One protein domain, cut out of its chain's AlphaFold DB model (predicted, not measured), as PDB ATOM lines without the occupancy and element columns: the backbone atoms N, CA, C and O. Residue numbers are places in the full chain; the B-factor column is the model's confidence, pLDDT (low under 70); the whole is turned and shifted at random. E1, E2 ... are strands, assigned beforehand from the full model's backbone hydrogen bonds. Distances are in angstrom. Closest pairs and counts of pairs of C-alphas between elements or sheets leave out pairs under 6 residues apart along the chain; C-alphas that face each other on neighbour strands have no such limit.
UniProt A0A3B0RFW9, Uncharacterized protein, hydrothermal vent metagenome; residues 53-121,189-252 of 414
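AT A GLANCE: This is residues 53 to 121 and 189 to 252 of the 414 residues of an uncharacterized protein of hydrothermal vent metagenome (UniProt A0A3B0RFW9). Two lobes stand side by side, each a wall of three long strands with short strands folded over one face, so that each curls into a small, only loosely closed barrel. E1, E6 and E7 make the wall of the first lobe, and E8, E12 and E13 that of the second; the walls join where E1 and E8 pair in parallel, and the hairpin E2-E3 and the strands E9, E10 and E11 lie over opposite faces of the joined wall. The hairpin E4-E5 sits at the far side of the first lobe, beside E7. The printed part has 133 residues with thirteen named strands, E1 to E13 in chain order, and no named helix; the class is all strand, in one branched, mixed, strongly twisted sheet. It is compact, with a radius of gyration of the C-alphas of 14.5 A and spans of 44 by 30 by 25 A.

HOW THE PARTS SIT: Start at E1, residues 54 to 60. On one side of it you find E6, residues 99 to 106, antiparallel at 153 degrees, with N 57 and O 102 2.8 A apart. On its other side is E8, residues 196 to 204, parallel at 13 degrees, with N 58 and O 200 2.9 A apart. Next come E2, residues 67 to 69, and E3, residues 72 to 75, a hairpin with N 74 and O 67 at 2.8 A. The closest C-alphas of E1 and E2, those of Gly 59 and Val 69, are 5.4 A apart. E7, residues 112 to 120, forms a hairpin with E6, where N 101 and O 118 are 2.8 A apart, and has three neighbours. On its side away from E6, look for E3 beside residues 112 to 114, parallel, with N 75 and O 112 at 2.8 A. On that same side, beside residues 117 to 119, is E4, residues 82 to 84, parallel, with N 119 and O 83 at 2.7 A. E4 forms a hairpin with the edge strand E5, residues 87 to 89; N 84 and O 87 are 2.8 A apart. After the cut, E8 pairs antiparallel with E12, residues 231 to 239, with N 201 and O 234 at 2.8 A. E12 and E13, residues 242 to 251, form a hairpin; N 233 and O 249 are 2.8 A apart. E9, residues 206 to 208, E10, residues 211 to 214, and E11, residues 217 to 220, form a meander, each strand the antiparallel neighbour of the one before; N 213 and O 206 are 2.8 A apart, as are N 219 and O 212. E11 is parallel to E13, with N 243 and O 218 at 2.8 A. The closest C-alphas of E8 and E10, Tyr 204 and Leu 214, are 7.0 A apart.

IN THESE COORDINATES: Find C-alpha 54 at (-40.343, 22.870, -56.612); from there E1 runs 19.1 A to C-alpha 60. E6 covers 21.1 A and bends by 50 degrees at residue 103; E7 covers 20.2 A and bends by 77 degrees at residue 115. Past the cut, find C-alpha 196 at (-37.682, 19.101, -55.662), where E8 begins its 21.1 A. E12 covers 23.3 A with a bend of 63 degrees at residue 236. E13 covers 22.4 A, bends by 80 degrees at residue 246 and ends at C-alpha 251, (-27.771, 29.134, -35.623).

THE WHOLE: The C-alphas farthest apart, those of Ala 78 and Asp 210, are 44.1 A apart. Residues 122 to 188 are not printed, and C-alphas 121 and 189 are 15.4 A apart across the cut. Of the links that are printed whole, none is long. The mean pLDDT of the printed part is 88.9; look for values under 70 at residue 53, residues 222 to 229 and residue 252.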
ATOM      1  N   ILE A  53     -40.202  21.814 -61.137       69.31
ATOM      2  CA  ILE A  53     -39.698  21.111 -59.958       69.31
ATOM      3  C   ILE A  53     -39.519  22.130 -58.823       69.31
ATOM      4  O   ILE A  53     -38.825  23.134 -58.984       69.31
ATOM      5  N   GLY A  54     -40.223  21.909 -57.709       88.25
ATOM      6  CA  GLY A  54     -40.343  22.870 -56.612       88.25
ATOM      7  C   GLY A  54     -39.088  23.003 -55.744       88.25
ATOM      8  O   GLY A  54     -38.076  22.328 -55.951       88.25
ATOM      9  N   THR A  55     -39.189  23.848 -54.723       94.62
ATOM     10  CA  THR A  55     -38.215  23.965 -53.633       94.62
ATOM     11  C   THR A  55     -38.794  23.330 -52.372       94.62
ATOM     12  O   THR A  55     -39.941  23.593 -52.005       94.62
ATOM     13  N   GLY A  56     -38.010  22.490 -51.699       96.62
ATOM     14  CA  GLY A  56     -38.385  21.885 -50.422       96.62
ATOM     15  C   GLY A  56     -37.761  22.630 -49.247       96.62
ATOM     16  O   GLY A  56     -36.552  22.862 -49.229       96.62
ATOM     17  N   TYR A  57     -38.563  22.965 -48.241       97.50
ATOM     18  CA  TYR A  57     -38.105  23.620 -47.019       97.50
ATOM     19  C   TYR A  57     -38.358  22.727 -45.814       97.50
ATOM     20  O   TYR A  57     -39.471  22.238 -45.630       97.50
ATOM     21  N   ILE A  58     -37.350  22.554 -44.959       97.31
ATOM     22  CA  ILE A  58     -37.537  22.052 -43.596       97.31
ATOM     23  C   ILE A  58     -36.985  23.068 -42.627       97.31
ATOM     24  O   ILE A  58     -35.797  23.377 -42.666       97.31
ATOM     25  N   GLY A  59     -37.825  23.550 -41.723       96.88
ATOM     26  CA  GLY A  59     -37.377  24.498 -40.721       96.88
ATOM     27  C   GLY A  59     -38.470  24.914 -39.762       96.88
ATOM     28  O   GLY A  59     -39.610  24.461 -39.846       96.88
ATOM     29  N   ARG A  60     -38.089  25.771 -38.821       97.19
ATOM     30  CA  ARG A  60     -39.006  26.362 -37.850       97.19
ATOM     31  C   ARG A  60     -39.778  27.509 -38.504       97.19
ATOM     32  O   ARG A  60     -39.165  28.298 -39.214       97.19
ATOM     33  N   ILE A  61     -41.072  27.640 -38.212       97.88
ATOM     34  CA  ILE A  61     -41.823  28.870 -38.502       97.88
ATOM     35  C   ILE A  61     -41.319  29.967 -37.563       97.88
ATOM     36  O   ILE A  61     -41.463  29.857 -36.343       97.88
ATOM     37  N   GLU A  62     -40.728  31.014 -38.131       95.62
ATOM     38  CA  GLU A  62     -40.100  32.105 -37.375       95.62
ATOM     39  C   GLU A  62     -41.054  33.285 -37.134       95.62
ATOM     40  O   GLU A  62     -41.011  33.888 -36.065       95.62
ATOM     41  N   ARG A  63     -41.927  33.603 -38.099       96.31
ATOM     42  CA  ARG A  63     -42.907  34.710 -38.034       96.31
ATOM     43  C   ARG A  63     -44.053  34.525 -39.049       96.31
ATOM     44  O   ARG A  63     -43.998  33.592 -39.850       96.31
ATOM     45  N   PHE A  64     -45.059  35.411 -38.989       93.56
ATOM     46  CA  PHE A  64     -46.303  35.390 -39.784       93.56
ATOM     47  C   PHE A  64     -46.516  36.628 -40.681       93.56
ATOM     48  O   PHE A  64     -45.819  37.629 -40.541       93.56
ATOM     49  N   GLY A  65     -47.507  36.531 -41.580       83.38
ATOM     50  CA  GLY A  65     -47.791  37.404 -42.732       83.38
ATOM     51  C   GLY A  65     -47.836  36.521 -43.984       83.38
ATOM     52  O   GLY A  65     -48.901  36.178 -44.482       83.38
ATOM     53  N   SER A  66     -46.665  35.998 -44.315       90.75
ATOM     54  CA  SER A  66     -46.425  34.670 -44.888       90.75
ATOM     55  C   SER A  66     -45.739  33.822 -43.800       90.75
ATOM     56  O   SER A  66     -45.450  34.347 -42.719       90.75
ATOM     57  N   ILE A  67     -45.446  32.537 -44.017       97.12
ATOM     58  CA  ILE A  67     -44.528  31.848 -43.088       97.12
ATOM     59  C   ILE A  67     -43.092  32.166 -43.486       97.12
ATOM     60  O   ILE A  67     -42.755  32.166 -44.666       97.12
ATOM     61  N   PHE A  68     -42.242  32.408 -42.494       97.31
ATOM     62  CA  PHE A  68     -40.803  32.510 -42.713       97.31
ATOM     63  C   PHE A  68     -40.119  31.255 -42.200       97.31
ATOM     64  O   PHE A  68     -40.256  30.912 -41.020       97.31
ATOM     65  N   VAL A  69     -39.407  30.573 -43.094       96.69
ATOM     66  CA  VAL A  69     -38.724  29.308 -42.817       96.69
ATOM     67  C   VAL A  69     -37.306  29.412 -43.351       96.69
ATOM     68  O   VAL A  69     -37.094  29.637 -44.538       96.69
ATOM     69  N   ASN A  70     -36.319  29.241 -42.470       94.69
ATOM     70  CA  ASN A  70     -34.897  29.380 -42.811       94.69
ATOM     71  C   ASN A  70     -34.549  30.759 -43.408       94.69
ATOM     72  O   ASN A  70     -33.659  30.859 -44.247       94.69
ATOM     73  N   GLY A  71     -35.252  31.814 -42.982       92.00
ATOM     74  CA  GLY A  71     -35.105  33.170 -43.520       92.00
ATOM     75  C   GLY A  71     -35.861  33.450 -44.825       92.00
ATOM     76  O   GLY A  71     -35.983  34.618 -45.184       92.00
ATOM     77  N   GLU A  72     -36.412  32.431 -45.492       94.56
ATOM     78  CA  GLU A  72     -37.188  32.591 -46.727       94.56
ATOM     79  C   GLU A  72     -38.660  32.869 -46.423       94.56
ATOM     80  O   GLU A  72     -39.257  32.205 -45.570       94.56
ATOM     81  N   GLU A  73     -39.253  33.822 -47.142       96.88
ATOM     82  CA  GLU A  73     -40.690  34.078 -47.106       96.88
ATOM     83  C   GLU A  73     -41.442  33.115 -48.029       96.88
ATOM     84  O   GLU A  73     -41.172  33.056 -49.228       96.88
ATOM     85  N   ILE A  74     -42.414  32.378 -47.485       97.88
ATOM     86  CA  ILE A  74     -43.223  31.427 -48.250       97.88
ATOM     87  C   ILE A  74     -44.702  31.741 -48.049       97.88
ATOM     88  O   ILE A  74     -45.260  31.572 -46.957       97.88
ATOM     89  N   PHE A  75     -45.345  32.174 -49.127       97.56
ATOM     90  CA  PHE A  75     -46.766  32.472 -49.148       97.56
ATOM     91  C   PHE A  75     -47.593  31.186 -49.090       97.56
ATOM     92  O   PHE A  75     -47.227  30.155 -49.656       97.56
ATOM     93  N   PHE A  76     -48.741  31.246 -48.426       96.06
ATOM     94  CA  PHE A  76     -49.734  30.177 -48.401       96.06
ATOM     95  C   PHE A  76     -51.134  30.791 -48.379       96.06
ATOM     96  O   PHE A  76     -51.328  31.921 -47.939       96.06
ATOM     97  N   SER A  77     -52.129  30.033 -48.834       94.81
ATOM     98  CA  SER A  77     -53.531  30.458 -48.824       94.81
ATOM     99  C   SER A  77     -54.342  29.636 -47.824       94.81
ATOM    100  O   SER A  77     -53.893  28.594 -47.353       94.81
ATOM    101  N   ALA A  78     -55.584  30.038 -47.548       94.06
ATOM    102  CA  ALA A  78     -56.513  29.230 -46.752       94.06
ATOM    103  C   ALA A  78     -56.775  27.826 -47.343       94.06
ATOM    104  O   ALA A  78     -57.185  26.930 -46.612       94.06
ATOM    105  N   GLN A  79     -56.519  27.635 -48.643       94.31
ATOM    106  CA  GLN A  79     -56.709  26.367 -49.356       94.31
ATOM    107  C   GLN A  79     -55.442  25.506 -49.415       94.31
ATOM    108  O   GLN A  79     -55.503  24.373 -49.888       94.31
ATOM    109  N   THR A  80     -54.290  26.011 -48.959       96.31
ATOM    110  CA  THR A  80     -53.051  25.228 -48.953       96.31
ATOM    111  C   THR A  80     -53.228  24.008 -48.038       96.31
ATOM    112  O   THR A  80     -53.486  24.184 -46.844       96.31
ATOM    113  N   PRO A  81     -53.078  22.769 -48.545       96.44
ATOM    114  CA  PRO A  81     -53.226  21.568 -47.733       96.44
ATOM    115  C   PRO A  81     -52.218  21.536 -46.582       96.44
ATOM    116  O   PRO A  81     -51.009  21.652 -46.810       96.44
ATOM    117  N   VAL A  82     -52.709  21.323 -45.356       96.38
ATOM    118  CA  VAL A  82     -51.875  21.195 -44.152       96.38
ATOM    119  C   VAL A  82     -52.051  19.819 -43.517       96.38
ATOM    120  O   VAL A  82     -53.167  19.366 -43.265       96.38
ATOM    121  N   GLN A  83     -50.941  19.153 -43.215       94.25
ATOM    122  CA  GLN A  83     -50.911  17.884 -42.484       94.25
ATOM    123  C   GLN A  83     -50.185  18.060 -41.150       94.25
ATOM    124  O   GLN A  83     -49.090  18.601 -41.105       94.25
ATOM    125  N   PHE A  84     -50.752  17.541 -40.069       90.94
ATOM    126  CA  PHE A  84     -50.125  17.430 -38.755       90.94
ATOM    127  C   PHE A  84     -49.871  15.948 -38.488       90.94
ATOM    128  O   PHE A  84     -50.769  15.222 -38.052       90.94
ATOM    129  N   ASN A  85     -48.658  15.477 -38.782       82.31
ATOM    130  CA  ASN A  85     -48.318  14.050 -38.786       82.31
ATOM    131  C   ASN A  85     -49.312  13.192 -39.600       82.31
ATOM    132  O   ASN A  85     -49.233  13.166 -40.825       82.31
ATOM    133  N   THR A  86     -50.222  12.467 -38.934       75.19
ATOM    134  CA  THR A  86     -51.205  11.558 -39.555       75.19
ATOM    135  C   THR A  86     -52.602  12.165 -39.698       75.19
ATOM    136  O   THR A  86     -53.519  11.481 -40.153       75.19
ATOM    137  N   ARG A  87     -52.795  13.431 -39.305       87.06
ATOM    138  CA  ARG A  87     -54.090  14.123 -39.342       87.06
ATOM    139  C   ARG A  87     -54.043  15.316 -40.293       87.06
ATOM    140  O   ARG A  87     -53.102  16.101 -40.250       87.06
ATOM    141  N   THR A  88     -55.082  15.496 -41.098       90.88
ATOM    142  CA  THR A  88     -55.278  16.724 -41.882       90.88
ATOM    143  C   THR A  88     -55.666  17.882 -40.962       90.88
ATOM    144  O   THR A  88     -56.463  17.711 -40.037       90.88
ATOM    145  N   GLY A  89     -55.095  19.056 -41.200       92.31
ATOM    146  CA  GLY A  89     -55.416  20.286 -40.486       92.31
ATOM    147  C   GLY A  89     -55.652  21.448 -41.440       92.31
ATOM    148  O   GLY A  89     -55.806  21.267 -42.645       92.31
ATOM    149  N   THR A  90     -55.671  22.652 -40.881       94.38
ATOM    150  CA  THR A  90     -55.889  23.900 -41.627       94.38
ATOM    151  C   THR A  90     -54.751  24.873 -41.377       94.38
ATOM    152  O   THR A  90     -54.104  24.814 -40.331       94.38
ATOM    153  N   THR A  91     -54.572  25.847 -42.260       95.38
ATOM    154  CA  THR A  91     -53.541  26.883 -42.106       95.38
ATOM    155  C   THR A  91     -53.705  27.739 -40.847       95.38
ATOM    156  O   THR A  91     -52.707  28.158 -40.274       95.38
ATOM    157  N   ASN A  92     -54.924  27.880 -40.315       95.56
ATOM    158  CA  ASN A  92     -55.190  28.556 -39.032       95.56
ATOM    159  C   ASN A  92     -54.569  27.860 -37.805       95.56
ATOM    160  O   ASN A  92     -54.540  28.432 -36.721       95.56
ATOM    161  N   GLN A  93     -54.115  26.612 -37.948       95.44
ATOM    162  CA  GLN A  93     -53.448  25.850 -36.885       95.44
ATOM    163  C   GLN A  93     -51.917  25.966 -36.962       95.44
ATOM    164  O   GLN A  93     -51.215  25.398 -36.121       95.44
ATOM    165  N   LEU A  94     -51.388  26.665 -37.973       97.12
ATOM    166  CA  LEU A  94     -49.965  26.964 -38.060       97.12
ATOM    167  C   LEU A  94     -49.594  27.954 -36.965       97.12
ATOM    168  O   LEU A  94     -50.303  28.931 -36.730       97.12
ATOM    169  N   GLN A  95     -48.467  27.715 -36.302       97.31
ATOM    170  CA  GLN A  95     -48.001  28.557 -35.202       97.31
ATOM    171  C   GLN A  95     -46.481  28.732 -35.237       97.31
ATOM    172  O   GLN A  95     -45.741  27.829 -35.635       97.31
ATOM    173  N   ILE A  96     -46.006  29.893 -34.772       97.69
ATOM    174  CA  ILE A  96     -44.573  30.151 -34.582       97.69
ATOM    175  C   ILE A  96     -43.996  29.065 -33.669       97.69
ATOM    176  O   ILE A  96     -44.629  28.642 -32.693       97.69
ATOM    177  N   GLY A  97     -42.799  28.600 -34.017       96.94
ATOM    178  CA  GLY A  97     -42.102  27.538 -33.299       96.94
ATOM    179  C   GLY A  97     -42.375  26.126 -33.822       96.94
ATOM    180  O   GLY A  97     -41.612  25.219 -33.492       96.94
ATOM    181  N   GLN A  98     -43.387  25.912 -34.668       97.75
ATOM    182  CA  GLN A  98     -43.592  24.614 -35.323       97.75
ATOM    183  C   GLN A  98     -42.469  24.313 -36.319       97.75
ATOM    184  O   GLN A  98     -41.975  25.220 -36.990       97.75
ATOM    185  N   ILE A  99     -42.085  23.039 -36.440       97.19
ATOM    186  CA  ILE A  99     -41.201  22.579 -37.518       97.19
ATOM    187  C   ILE A  99     -42.071  22.132 -38.688       97.19
ATOM    188  O   ILE A  99     -42.968  21.311 -38.508       97.19
ATOM    189  N   VAL A 100     -41.801  22.642 -39.885       97.06
ATOM    190  CA  VAL A 100     -42.585  22.349 -41.089       97.06
ATOM    191  C   VAL A 100     -41.740  21.737 -42.198       97.06
ATOM    192  O   VAL A 100     -40.565  22.060 -42.328       97.06
ATOM    193  N   GLU A 101     -42.359  20.860 -42.989       96.50
ATOM    194  CA  GLU A 101     -41.952  20.465 -44.340       96.50
ATOM    195  C   GLU A 101     -42.839  21.253 -45.314       96.50
ATOM    196  O   GLU A 101     -44.061  21.073 -45.321       96.50
ATOM    197  N   VAL A 102     -42.245  22.134 -46.115       97.31
ATOM    198  CA  VAL A 102     -42.951  22.919 -47.131       97.31
ATOM    199  C   VAL A 102     -42.477  22.495 -48.509       97.31
ATOM    200  O   VAL A 102     -41.293  22.605 -48.811       97.31
ATOM    201  N   LEU A 103     -43.400  22.041 -49.352       96.56
ATOM    202  CA  LEU A 103     -43.164  21.983 -50.792       96.56
ATOM    203  C   LEU A 103     -43.652  23.302 -51.372       96.56
ATOM    204  O   LEU A 103     -44.843  23.599 -51.256       96.56
ATOM    205  N   ALA A 104     -42.765  24.079 -51.981       96.25
ATOM    206  CA  ALA A 104     -43.114  25.346 -52.605       96.25
ATOM    207  C   ALA A 104     -42.776  25.357 -54.096       96.25
ATOM    208  O   ALA A 104     -41.874  24.661 -54.559       96.25
ATOM    209  N   GLN A 105     -43.495  26.183 -54.843       94.44
ATOM    210  CA  GLN A 105     -43.171  26.542 -56.217       94.44
ATOM    211  C   GLN A 105     -42.787  28.012 -56.271       94.44
ATOM    212  O   GLN A 105     -43.374  28.842 -55.582       94.44
ATOM    213  N   THR A 106     -41.819  28.337 -57.117       91.69
ATOM    214  CA  THR A 106     -41.466  29.729 -57.385       91.69
ATOM    215  C   THR A 106     -42.413  30.282 -58.445       91.69
ATOM    216  O   THR A 106     -42.474  29.768 -59.565       91.69
ATOM    217  N   ALA A 107     -43.177  31.309 -58.087       89.00
ATOM    218  CA  ALA A 107     -44.051  32.025 -59.001       89.00
ATOM    219  C   ALA A 107     -43.245  32.878 -59.997       89.00
ATOM    220  O   ALA A 107     -42.034  33.062 -59.869       89.00
ATOM    221  N   LYS A 108     -43.928  33.418 -61.013       87.94
ATOM    222  CA  LYS A 108     -43.298  34.223 -62.077       87.94
ATOM    223  C   LYS A 108     -42.620  35.493 -61.559       87.94
ATOM    224  O   LYS A 108     -41.673  35.965 -62.177       87.94
ATOM    225  N   ASP A 109     -43.118  36.041 -60.457       87.69
ATOM    226  CA  ASP A 109     -42.577  37.222 -59.782       87.69
ATOM    227  C   ASP A 109     -41.428  36.891 -58.811       87.69
ATOM    228  O   ASP A 109     -40.898  37.786 -58.159       87.69
ATOM    229  N   GLY A 110     -41.029  35.618 -58.722       86.81
ATOM    230  CA  GLY A 110     -39.976  35.140 -57.830       86.81
ATOM    231  C   GLY A 110     -40.455  34.763 -56.428       86.81
ATOM    232  O   GLY A 110     -39.654  34.249 -55.648       86.81
ATOM    233  N   THR A 111     -41.737  34.959 -56.097       90.94
ATOM    234  CA  THR A 111     -42.269  34.605 -54.770       90.94
ATOM    235  C   THR A 111     -42.369  33.091 -54.586       90.94
ATOM    236  O   THR A 111     -42.682  32.355 -55.525       90.94
ATOM    237  N   GLN A 112     -42.123  32.599 -53.369       95.44
ATOM    238  CA  GLN A 112     -42.318  31.185 -53.040       95.44
ATOM    239  C   GLN A 112     -43.762  30.942 -52.601       95.44
ATOM    240  O   GLN A 112     -44.259  31.579 -51.674       95.44
ATOM    241  N   GLN A 113     -44.423  29.992 -53.252       96.38
ATOM    242  CA  GLN A 113     -45.825  29.648 -53.045       96.38
ATOM    243  C   GLN A 113     -45.928  28.217 -52.519       96.38
ATOM    244  O   GLN A 113     -45.558  27.268 -53.213       96.38
ATOM    245  N   ALA A 114     -46.422  28.039 -51.295       96.88
ATOM    246  CA  ALA A 114     -46.586  26.728 -50.682       96.88
ATOM    247  C   ALA A 114     -47.667  25.909 -51.406       96.88
ATOM    248  O   ALA A 114     -48.849  26.263 -51.411       96.88
ATOM    249  N   VAL A 115     -47.257  24.764 -51.950       95.75
ATOM    250  CA  VAL A 115     -48.134  23.754 -52.558       95.75
ATOM    251  C   VAL A 115     -48.682  22.816 -51.489       95.75
ATOM    252  O   VAL A 115     -49.869  22.514 -51.481       95.75
ATOM    253  N   THR A 116     -47.833  22.375 -50.558       95.00
ATOM    254  CA  THR A 116     -48.252  21.563 -49.406       95.00
ATOM    255  C   THR A 116     -47.440  21.915 -48.175       95.00
ATOM    256  O   THR A 116     -46.232  22.144 -48.272       95.00
ATOM    257  N   LEU A 117     -48.090  21.857 -47.015       96.31
ATOM    258  CA  LEU A 117     -47.473  22.053 -45.711       96.31
ATOM    259  C   LEU A 117     -47.662  20.813 -44.842       96.31
ATOM    260  O   LEU A 117     -48.769  20.293 -44.699       96.31
ATOM    261  N   ARG A 118     -46.589  20.359 -44.199       95.81
ATOM    262  CA  ARG A 118     -46.673  19.352 -43.143       95.81
ATOM    263  C   ARG A 118     -45.975  19.846 -41.890       95.81
ATOM    264  O   ARG A 118     -44.776  20.073 -41.898       95.81
ATOM    265  N   VAL A 119     -46.713  19.935 -40.795       95.75
ATOM    266  CA  VAL A 119     -46.159  20.147 -39.459       95.75
ATOM    267  C   VAL A 119     -45.594  18.827 -38.942       95.75
ATOM    268  O   VAL A 119     -46.289  17.804 -38.900       95.75
ATOM    269  N   ARG A 120     -44.319  18.864 -38.559       92.81
ATOM    270  CA  ARG A 120     -43.563  17.744 -38.003       92.81
ATOM    271  C   ARG A 120     -43.534  17.861 -36.491       92.81
ATOM    272  O   ARG A 120     -43.042  18.849 -35.951       92.81
ATOM    273  N   HIS A 121     -43.948  16.797 -35.817       94.00
ATOM    274  CA  HIS A 121     -43.642  16.632 -34.400       94.00
ATOM    275  C   HIS A 121     -42.572  15.560 -34.247       94.00
ATOM    276  O   HIS A 121     -42.736  14.442 -34.739       94.00
ATOM    277  N   ASP A 189     -36.922   8.922 -44.972       74.50
ATOM    278  CA  ASP A 189     -35.455   8.976 -44.957       74.50
ATOM    279  C   ASP A 189     -34.911  10.116 -45.815       74.50
ATOM    280  O   ASP A 189     -33.855  10.641 -45.502       74.50
ATOM    281  N   ARG A 190     -35.638  10.540 -46.858       87.25
ATOM    282  CA  ARG A 190     -35.336  11.725 -47.675       87.25
ATOM    283  C   ARG A 190     -36.618  12.501 -47.981       87.25
ATOM    284  O   ARG A 190     -37.317  12.178 -48.945       87.25
ATOM    285  N   PRO A 191     -36.986  13.500 -47.163       89.06
ATOM    286  CA  PRO A 191     -38.177  14.306 -47.409       89.06
ATOM    287  C   PRO A 191     -38.040  15.054 -48.733       89.06
ATOM    288  O   PRO A 191     -36.959  15.518 -49.068       89.06
ATOM    289  N   PHE A 192     -39.138  15.170 -49.476       89.88
ATOM    290  CA  PHE A 192     -39.218  15.757 -50.822       89.88
ATOM    291  C   PHE A 192     -38.564  14.978 -51.965       89.88
ATOM    292  O   PHE A 192     -38.938  15.253 -53.094       89.88
ATOM    293  N   ALA A 193     -37.698  13.989 -51.715       80.62
ATOM    294  CA  ALA A 193     -37.118  13.074 -52.711       80.62
ATOM    295  C   ALA A 193     -36.999  13.673 -54.140       80.62
ATOM    296  O   ALA A 193     -36.377  14.712 -54.325       80.62
ATOM    297  N   SER A 194     -37.626  13.053 -55.145       81.25
ATOM    298  CA  SER A 194     -37.620  13.506 -56.548       81.25
ATOM    299  C   SER A 194     -38.609  14.642 -56.865       81.25
ATOM    300  O   SER A 194     -38.807  14.966 -58.030       81.25
ATOM    301  N   GLN A 195     -39.278  15.219 -55.863       85.81
ATOM    302  CA  GLN A 195     -40.281  16.280 -56.047       85.81
ATOM    303  C   GLN A 195     -39.648  17.673 -56.163       85.81
ATOM    304  O   GLN A 195     -40.327  18.619 -56.568       85.81
ATOM    305  N   VAL A 196     -38.381  17.815 -55.766       90.50
ATOM    306  CA  VAL A 196     -37.682  19.101 -55.662       90.50
ATOM    307  C   VAL A 196     -36.272  19.006 -56.239       90.50
ATOM    308  O   VAL A 196     -35.604  17.984 -56.098       90.50
ATOM    309  N   THR A 197     -35.800  20.085 -56.861       90.75
ATOM    310  CA  THR A 197     -34.391  20.242 -57.272       90.75
ATOM    311  C   THR A 197     -33.618  21.122 -56.304       90.75
ATOM    312  O   THR A 197     -32.395  21.042 -56.248       90.75
ATOM    313  N   LYS A 198     -34.318  21.958 -55.533       93.62
ATOM    314  CA  LYS A 198     -33.735  22.853 -54.533       93.62
ATOM    315  C   LYS A 198     -34.217  22.471 -53.144       93.62
ATOM    316  O   LYS A 198     -35.400  22.183 -52.947       93.62
ATOM    317  N   LEU A 199     -33.314  22.519 -52.172       95.12
ATOM    318  CA  LEU A 199     -33.634  22.306 -50.766       95.12
ATOM    319  C   LEU A 199     -33.108  23.441 -49.897       95.12
ATOM    320  O   LEU A 199     -32.040  23.990 -50.152       95.12
ATOM    321  N   SER A 200     -33.854  23.731 -48.836       95.94
ATOM    322  CA  SER A 200     -33.441  24.551 -47.702       95.94
ATOM    323  C   SER A 200     -33.784  23.798 -46.417       95.94
ATOM    324  O   SER A 200     -34.954  23.629 -46.072       95.94
ATOM    325  N   LEU A 201     -32.776  23.289 -45.716       95.25
ATOM    326  CA  LEU A 201     -32.924  22.379 -44.582       95.25
ATOM    327  C   LEU A 201     -32.289  22.976 -43.329       95.25
ATOM    328  O   LEU A 201     -31.095  23.260 -43.321       95.25
ATOM    329  N   SER A 202     -33.059  23.066 -42.247       94.94
ATOM    330  CA  SER A 202     -32.553  23.316 -40.897       94.94
ATOM    331  C   SER A 202     -32.577  22.049 -40.056       94.94
ATOM    332  O   SER A 202     -33.578  21.330 -40.059       94.94
ATOM    333  N   GLY A 203     -31.522  21.790 -39.289       92.81
ATOM    334  CA  GLY A 203     -31.471  20.697 -38.318       92.81
ATOM    335  C   GLY A 203     -30.064  20.432 -37.793       92.81
ATOM    336  O   GLY A 203     -29.131  21.177 -38.080       92.81
ATOM    337  N   TYR A 204     -29.923  19.364 -37.010       89.25
ATOM    338  CA  TYR A 204     -28.622  18.867 -36.574       89.25
ATOM    339  C   TYR A 204     -28.129  17.841 -37.586       89.25
ATOM    340  O   TYR A 204     -28.811  16.845 -37.850       89.25
ATOM    341  N   ALA A 205     -26.966  18.109 -38.168       87.75
ATOM    342  CA  ALA A 205     -26.298  17.152 -39.029       87.75
ATOM    343  C   ALA A 205     -25.835  15.925 -38.228       87.75
ATOM    344  O   ALA A 205     -25.611  16.006 -37.020       87.75
ATOM    345  N   ARG A 206     -25.710  14.788 -38.911       85.50
ATOM    346  CA  ARG A 206     -25.176  13.542 -38.355       85.50
ATOM    347  C   ARG A 206     -23.996  13.074 -39.183       85.50
ATOM    348  O   ARG A 206     -24.060  13.151 -40.408       85.50
ATOM    349  N   LEU A 207     -22.968  12.553 -38.527       84.81
ATOM    350  CA  LEU A 207     -21.925  11.794 -39.206       84.81
ATOM    351  C   LEU A 207     -22.391  10.356 -39.454       84.81
ATOM    352  O   LEU A 207     -22.892   9.689 -38.548       84.81
ATOM    353  N   ASP A 208     -22.219   9.901 -40.689       81.81
ATOM    354  CA  ASP A 208     -22.383   8.519 -41.134       81.81
ATOM    355  C   ASP A 208     -21.089   8.102 -41.848       81.81
ATOM    356  O   ASP A 208     -20.853   8.439 -43.012       81.81
ATOM    357  N   GLY A 209     -20.178   7.473 -41.099       83.81
ATOM    358  CA  GLY A 209     -18.787   7.306 -41.524       83.81
ATOM    359  C   GLY A 209     -18.103   8.663 -41.721       83.81
ATOM    360  O   GLY A 209     -18.088   9.488 -40.810       83.81
ATOM    361  N   ASP A 210     -17.574   8.895 -42.923       82.00
ATOM    362  CA  ASP A 210     -16.932  10.161 -43.313       82.00
ATOM    363  C   ASP A 210     -17.913  11.166 -43.945       82.00
ATOM    364  O   ASP A 210     -17.522  12.267 -44.345       82.00
ATOM    365  N   GLU A 211     -19.191  10.804 -44.081       84.75
ATOM    366  CA  GLU A 211     -20.193  11.659 -44.707       84.75
ATOM    367  C   GLU A 211     -21.059  12.372 -43.673       84.75
ATOM    368  O   GLU A 211     -21.542  11.793 -42.702       84.75
ATOM    369  N   VAL A 212     -21.321  13.652 -43.929       87.00
ATOM    370  CA  VAL A 212     -22.268  14.433 -43.140       87.00
ATOM    371  C   VAL A 212     -23.644  14.339 -43.790       87.00
ATOM    372  O   VAL A 212     -23.806  14.636 -44.976       87.00
ATOM    373  N   THR A 213     -24.648  13.939 -43.015       89.19
ATOM    374  CA  THR A 213     -26.023  13.764 -43.483       89.19
ATOM    375  C   THR A 213     -27.000  14.665 -42.737       89.19
ATOM    376  O   THR A 213     -26.852  14.940 -41.545       89.19
ATOM    377  N   LEU A 214     -28.039  15.119 -43.438       90.25
ATOM    378  CA  LEU A 214     -29.156  15.856 -42.850       90.25
ATOM    379  C   LEU A 214     -30.461  15.403 -43.505       90.25
ATOM    380  O   LEU A 214     -30.636  15.543 -44.712       90.25
ATOM    381  N   TYR A 215     -31.372  14.833 -42.711       90.50
ATOM    382  CA  TYR A 215     -32.603  14.193 -43.210       90.50
ATOM    383  C   TYR A 215     -32.331  13.211 -44.366       90.50
ATOM    384  O   TYR A 215     -32.981  13.285 -45.403       90.50
ATOM    385  N   GLY A 216     -31.288  12.386 -44.202       89.19
ATOM    386  CA  GLY A 216     -30.811  11.381 -45.161       89.19
ATOM    387  C   GLY A 216     -30.261  11.909 -46.489       89.19
ATOM    388  O   GLY A 216     -29.898  11.102 -47.351       89.19
ATOM    389  N   TYR A 217     -30.146  13.230 -46.657       91.19
ATOM    390  CA  TYR A 217     -29.350  13.836 -47.722       91.19
ATOM    391  C   TYR A 217     -27.885  13.885 -47.316       91.19
ATOM    392  O   TYR A 217     -27.559  14.393 -46.244       91.19
ATOM    393  N   LYS A 218     -27.009  13.392 -48.191       91.00
ATOM    394  CA  LYS A 218     -25.558  13.531 -48.041       91.00
ATOM    395  C   LYS A 218     -25.172  14.952 -48.424       91.00
ATOM    396  O   LYS A 218     -25.482  15.384 -49.532       91.00
ATOM    397  N   LEU A 219     -24.529  15.675 -47.521       89.62
ATOM    398  CA  LEU A 219     -24.106  17.046 -47.765       89.62
ATOM    399  C   LEU A 219     -22.756  17.034 -48.494       89.62
ATOM    400  O   LEU A 219     -21.838  16.307 -48.116       89.62
ATOM    401  N   SER A 220     -22.631  17.817 -49.563       87.19
ATOM    402  CA  SER A 220     -21.370  18.027 -50.286       87.19
ATOM    403  C   SER A 220     -21.183  19.503 -50.605       87.19
ATOM    404  O   SER A 220     -22.151  20.214 -50.848       87.19
ATOM    405  N   GLY A 221     -19.941  19.984 -50.588       77.25
ATOM    406  CA  GLY A 221     -19.628  21.379 -50.892       77.25
ATOM    407  C   GLY A 221     -18.408  21.893 -50.127       77.25
ATOM    408  O   GLY A 221     -17.846  21.174 -49.302       77.25
ATOM    409  N   PRO A 222     -17.986  23.141 -50.386       60.06
ATOM    410  CA  PRO A 222     -16.780  23.729 -49.799       60.06
ATOM    411  C   PRO A 222     -16.931  24.100 -48.315       60.06
ATOM    412  O   PRO A 222     -15.960  24.512 -47.682       60.06
ATOM    413  N   THR A 223     -18.139  24.014 -47.750       58.81
ATOM    414  CA  THR A 223     -18.381  24.391 -46.357       58.81
ATOM    415  C   THR A 223     -17.925  23.286 -45.410       58.81
ATOM    416  O   THR A 223     -18.431  22.168 -45.454       58.81
ATOM    417  N   ILE A 224     -17.022  23.634 -44.490       56.72
ATOM    418  CA  ILE A 224     -16.731  22.838 -43.296       56.72
ATOM    419  C   ILE A 224     -17.998  22.850 -42.439       56.72
ATOM    420  O   ILE A 224     -18.312  23.851 -41.793       56.72
ATOM    421  N   LEU A 225     -18.769  21.768 -42.490       62.62
ATOM    422  CA  LEU A 225     -19.930  21.618 -41.627       62.62
ATOM    423  C   LEU A 225     -19.424  21.405 -40.196       62.62
ATOM    424  O   LEU A 225     -18.520  20.591 -39.993       62.62
ATOM    425  N   PRO A 226     -19.936  22.164 -39.215       58.31
ATOM    426  CA  PRO A 226     -19.499  22.019 -37.838       58.31
ATOM    427  C   PRO A 226     -19.757  20.590 -37.353       58.31
ATOM    428  O   PRO A 226     -20.780  19.989 -37.683       58.31
ATOM    429  N   ALA A 227     -18.808  20.080 -36.565       54.12
ATOM    430  CA  ALA A 227     -18.964  18.859 -35.788       54.12
ATOM    431  C   ALA A 227     -20.207  18.935 -34.877       54.12
ATOM    432  O   ALA A 227     -20.795  20.006 -34.699       54.12
ATOM    433  N   ASP A 228     -20.588  17.772 -34.350       59.81
ATOM    434  CA  ASP A 228     -21.803  17.459 -33.592       59.81
ATOM    435  C   ASP A 228     -22.411  18.608 -32.755       59.81
ATOM    436  O   ASP A 228     -21.726  19.447 -32.176       59.81
ATOM    437  N   ASP A 229     -23.745  18.611 -32.666       67.19
ATOM    438  CA  ASP A 229     -24.562  19.522 -31.843       67.19
ATOM    439  C   ASP A 229     -24.662  20.994 -32.290       67.19
ATOM    440  O   ASP A 229     -25.169  21.837 -31.547       67.19
ATOM    441  N   THR A 230     -24.324  21.321 -33.540       76.94
ATOM    442  CA  THR A 230     -24.665  22.637 -34.118       76.94
ATOM    443  C   THR A 230     -25.951  22.578 -34.942       76.94
ATOM    444  O   THR A 230     -26.086  21.757 -35.851       76.94
ATOM    445  N   LEU A 231     -26.893  23.485 -34.661       87.19
ATOM    446  CA  LEU A 231     -28.061  23.684 -35.517       87.19
ATOM    447  C   LEU A 231     -27.615  24.422 -36.782       87.19
ATOM    448  O   LEU A 231     -27.243  25.597 -36.735       87.19
ATOM    449  N   ILE A 232     -27.665  23.737 -37.918       88.69
ATOM    450  CA  ILE A 232     -27.310  24.306 -39.215       88.69
ATOM    451  C   ILE A 232     -28.563  24.559 -40.042       88.69
ATOM    452  O   ILE A 232     -29.550  23.838 -39.917       88.69
ATOM    453  N   SER A 233     -28.502  25.571 -40.900       91.69
ATOM    454  CA  SER A 233     -29.426  25.805 -42.002       91.69
ATOM    455  C   SER A 233     -28.618  25.783 -43.293       91.69
ATOM    456  O   SER A 233     -27.768  26.649 -43.496       91.69
ATOM    457  N   VAL A 234     -28.862  24.796 -44.148       92.38
ATOM    458  CA  VAL A 234     -28.178  24.625 -45.436       92.38
ATOM    459  C   VAL A 234     -29.168  24.769 -46.575       92.38
ATOM    460  O   VAL A 234     -30.297  24.291 -46.481       92.38
ATOM    461  N   SER A 235     -28.755  25.394 -47.670       93.50
ATOM    462  CA  SER A 235     -29.522  25.398 -48.914       93.50
ATOM    463  C   SER A 235     -28.647  25.047 -50.105       93.50
ATOM    464  O   SER A 235     -27.430  25.253 -50.089       93.50
ATOM    465  N   GLY A 236     -29.261  24.461 -51.128       92.69
ATOM    466  CA  GLY A 236     -28.524  23.955 -52.274       92.69
ATOM    467  C   GLY A 236     -29.377  23.203 -53.282       92.69
ATOM    468  O   GLY A 236     -30.608  23.174 -53.190       92.69
ATOM    469  N   ILE A 237     -28.688  22.586 -54.238       92.25
ATOM    470  CA  ILE A 237     -29.289  21.785 -55.309       92.25
ATOM    471  C   ILE A 237     -29.142  20.303 -54.969       92.25
ATOM    472  O   ILE A 237     -28.107  19.877 -54.457       92.25
ATOM    473  N   VAL A 238     -30.186  19.523 -55.239       90.62
ATOM    474  CA  VAL A 238     -30.173  18.071 -55.065       90.62
ATOM    475  C   VAL A 238     -29.776  17.400 -56.372       90.62
ATOM    476  O   VAL A 238     -30.464  17.544 -57.380       90.62
ATOM    477  N   GLU A 239     -28.709  16.609 -56.326       87.31
ATOM    478  CA  GLU A 239     -28.218  15.789 -57.434       87.31
ATOM    479  C   GLU A 239     -27.984  14.370 -56.913       87.31
ATOM    480  O   GLU A 239     -27.246  14.172 -55.951       87.31
ATOM    481  N   GLU A 240     -28.660  13.374 -57.495       83.06
ATOM    482  CA  GLU A 240     -28.480  11.949 -57.150       83.06
ATOM    483  C   GLU A 240     -28.605  11.629 -55.638       83.06
ATOM    484  O   GLU A 240     -27.974  10.716 -55.103       83.06
ATOM    485  N   GLY A 241     -29.434  12.385 -54.906       79.88
ATOM    486  CA  GLY A 241     -29.617  12.220 -53.456       79.88
ATOM    487  C   GLY A 241     -28.520  12.855 -52.588       79.88
ATOM    488  O   GLY A 241     -28.544  12.694 -51.362       79.88
ATOM    489  N   ARG A 242     -27.591  13.601 -53.195       89.19
ATOM    490  CA  ARG A 242     -26.653  14.502 -52.518       89.19
ATOM    491  C   ARG A 242     -27.165  15.936 -52.599       89.19
ATOM    492  O   ARG A 242     -27.671  16.361 -53.633       89.19
ATOM    493  N   LEU A 243     -27.036  16.678 -51.507       91.50
ATOM    494  CA  LEU A 243     -27.317  18.108 -51.469       91.50
ATOM    495  C   LEU A 243     -26.002  18.864 -51.667       91.50
ATOM    496  O   LEU A 243     -25.170  18.905 -50.759       91.50
ATOM    497  N   GLN A 244     -25.837  19.465 -52.845       92.44
ATOM    498  CA  GLN A 244     -24.739  20.379 -53.154       92.44
ATOM    499  C   GLN A 244     -24.988  21.704 -52.435       92.44
ATOM    500  O   GLN A 244     -25.764  22.546 -52.895       92.44
ATOM    501  N   VAL A 245     -24.364  21.860 -51.271       90.62
ATOM    502  CA  VAL A 245     -24.548  22.998 -50.374       90.62
ATOM    503  C   VAL A 245     -23.980  24.260 -51.018       90.62
ATOM    504  O   VAL A 245     -22.782  24.368 -51.275       90.62
ATOM    505  N   GLN A 246     -24.859  25.230 -51.253       88.44
ATOM    506  CA  GLN A 246     -24.529  26.548 -51.795       88.44
ATOM    507  C   GLN A 246     -24.445  27.604 -50.695       88.44
ATOM    508  O   GLN A 246     -23.679  28.558 -50.794       88.44
ATOM    509  N   THR A 247     -25.244  27.460 -49.640       83.94
ATOM    510  CA  THR A 247     -25.243  28.376 -48.499       83.94
ATOM    511  C   THR A 247     -25.376  27.585 -47.213       83.94
ATOM    512  O   THR A 247     -26.179  26.657 -47.129       83.94
ATOM    513  N   THR A 248     -24.612  27.989 -46.202       83.50
ATOM    514  CA  THR A 248     -24.707  27.455 -44.844       83.50
ATOM    515  C   THR A 248     -24.789  28.608 -43.865       83.50
ATOM    516  O   THR A 248     -24.004  29.553 -43.934       83.50
ATOM    517  N   GLN A 249     -25.723  28.512 -42.929       82.62
ATOM    518  CA  GLN A 249     -25.816  29.384 -41.768       82.62
ATOM    519  C   GLN A 249     -25.818  28.511 -40.516       82.62
ATOM    520  O   GLN A 249     -26.552  27.525 -40.443       82.62
ATOM    521  N   THR A 250     -25.019  28.870 -39.520       78.50
ATOM    522  CA  THR A 250     -25.089  28.261 -38.192       78.50
ATOM    523  C   THR A 250     -25.997  29.115 -37.318       78.50
ATOM    524  O   THR A 250     -25.865  30.339 -37.264       78.50
ATOM    525  N   LYS A 251     -26.957  28.479 -36.647       70.88
ATOM    526  CA  LYS A 251     -27.771  29.134 -35.623       70.88
ATOM    527  C   LYS A 251     -27.256  28.666 -34.263       70.88
ATOM    528  O   LYS A 251     -27.105  27.457 -34.075       70.88
ATOM    529  N   PRO A 252     -26.964  29.579 -33.318       61.88
ATOM    530  CA  PRO A 252     -26.583  29.168 -31.976       61.88
ATOM    531  C   PRO A 252     -27.699  28.309 -31.379       61.88
ATOM    532  O   PRO A 252     -28.887  28.603 -31.554       61.88
TER     533      PRO A 252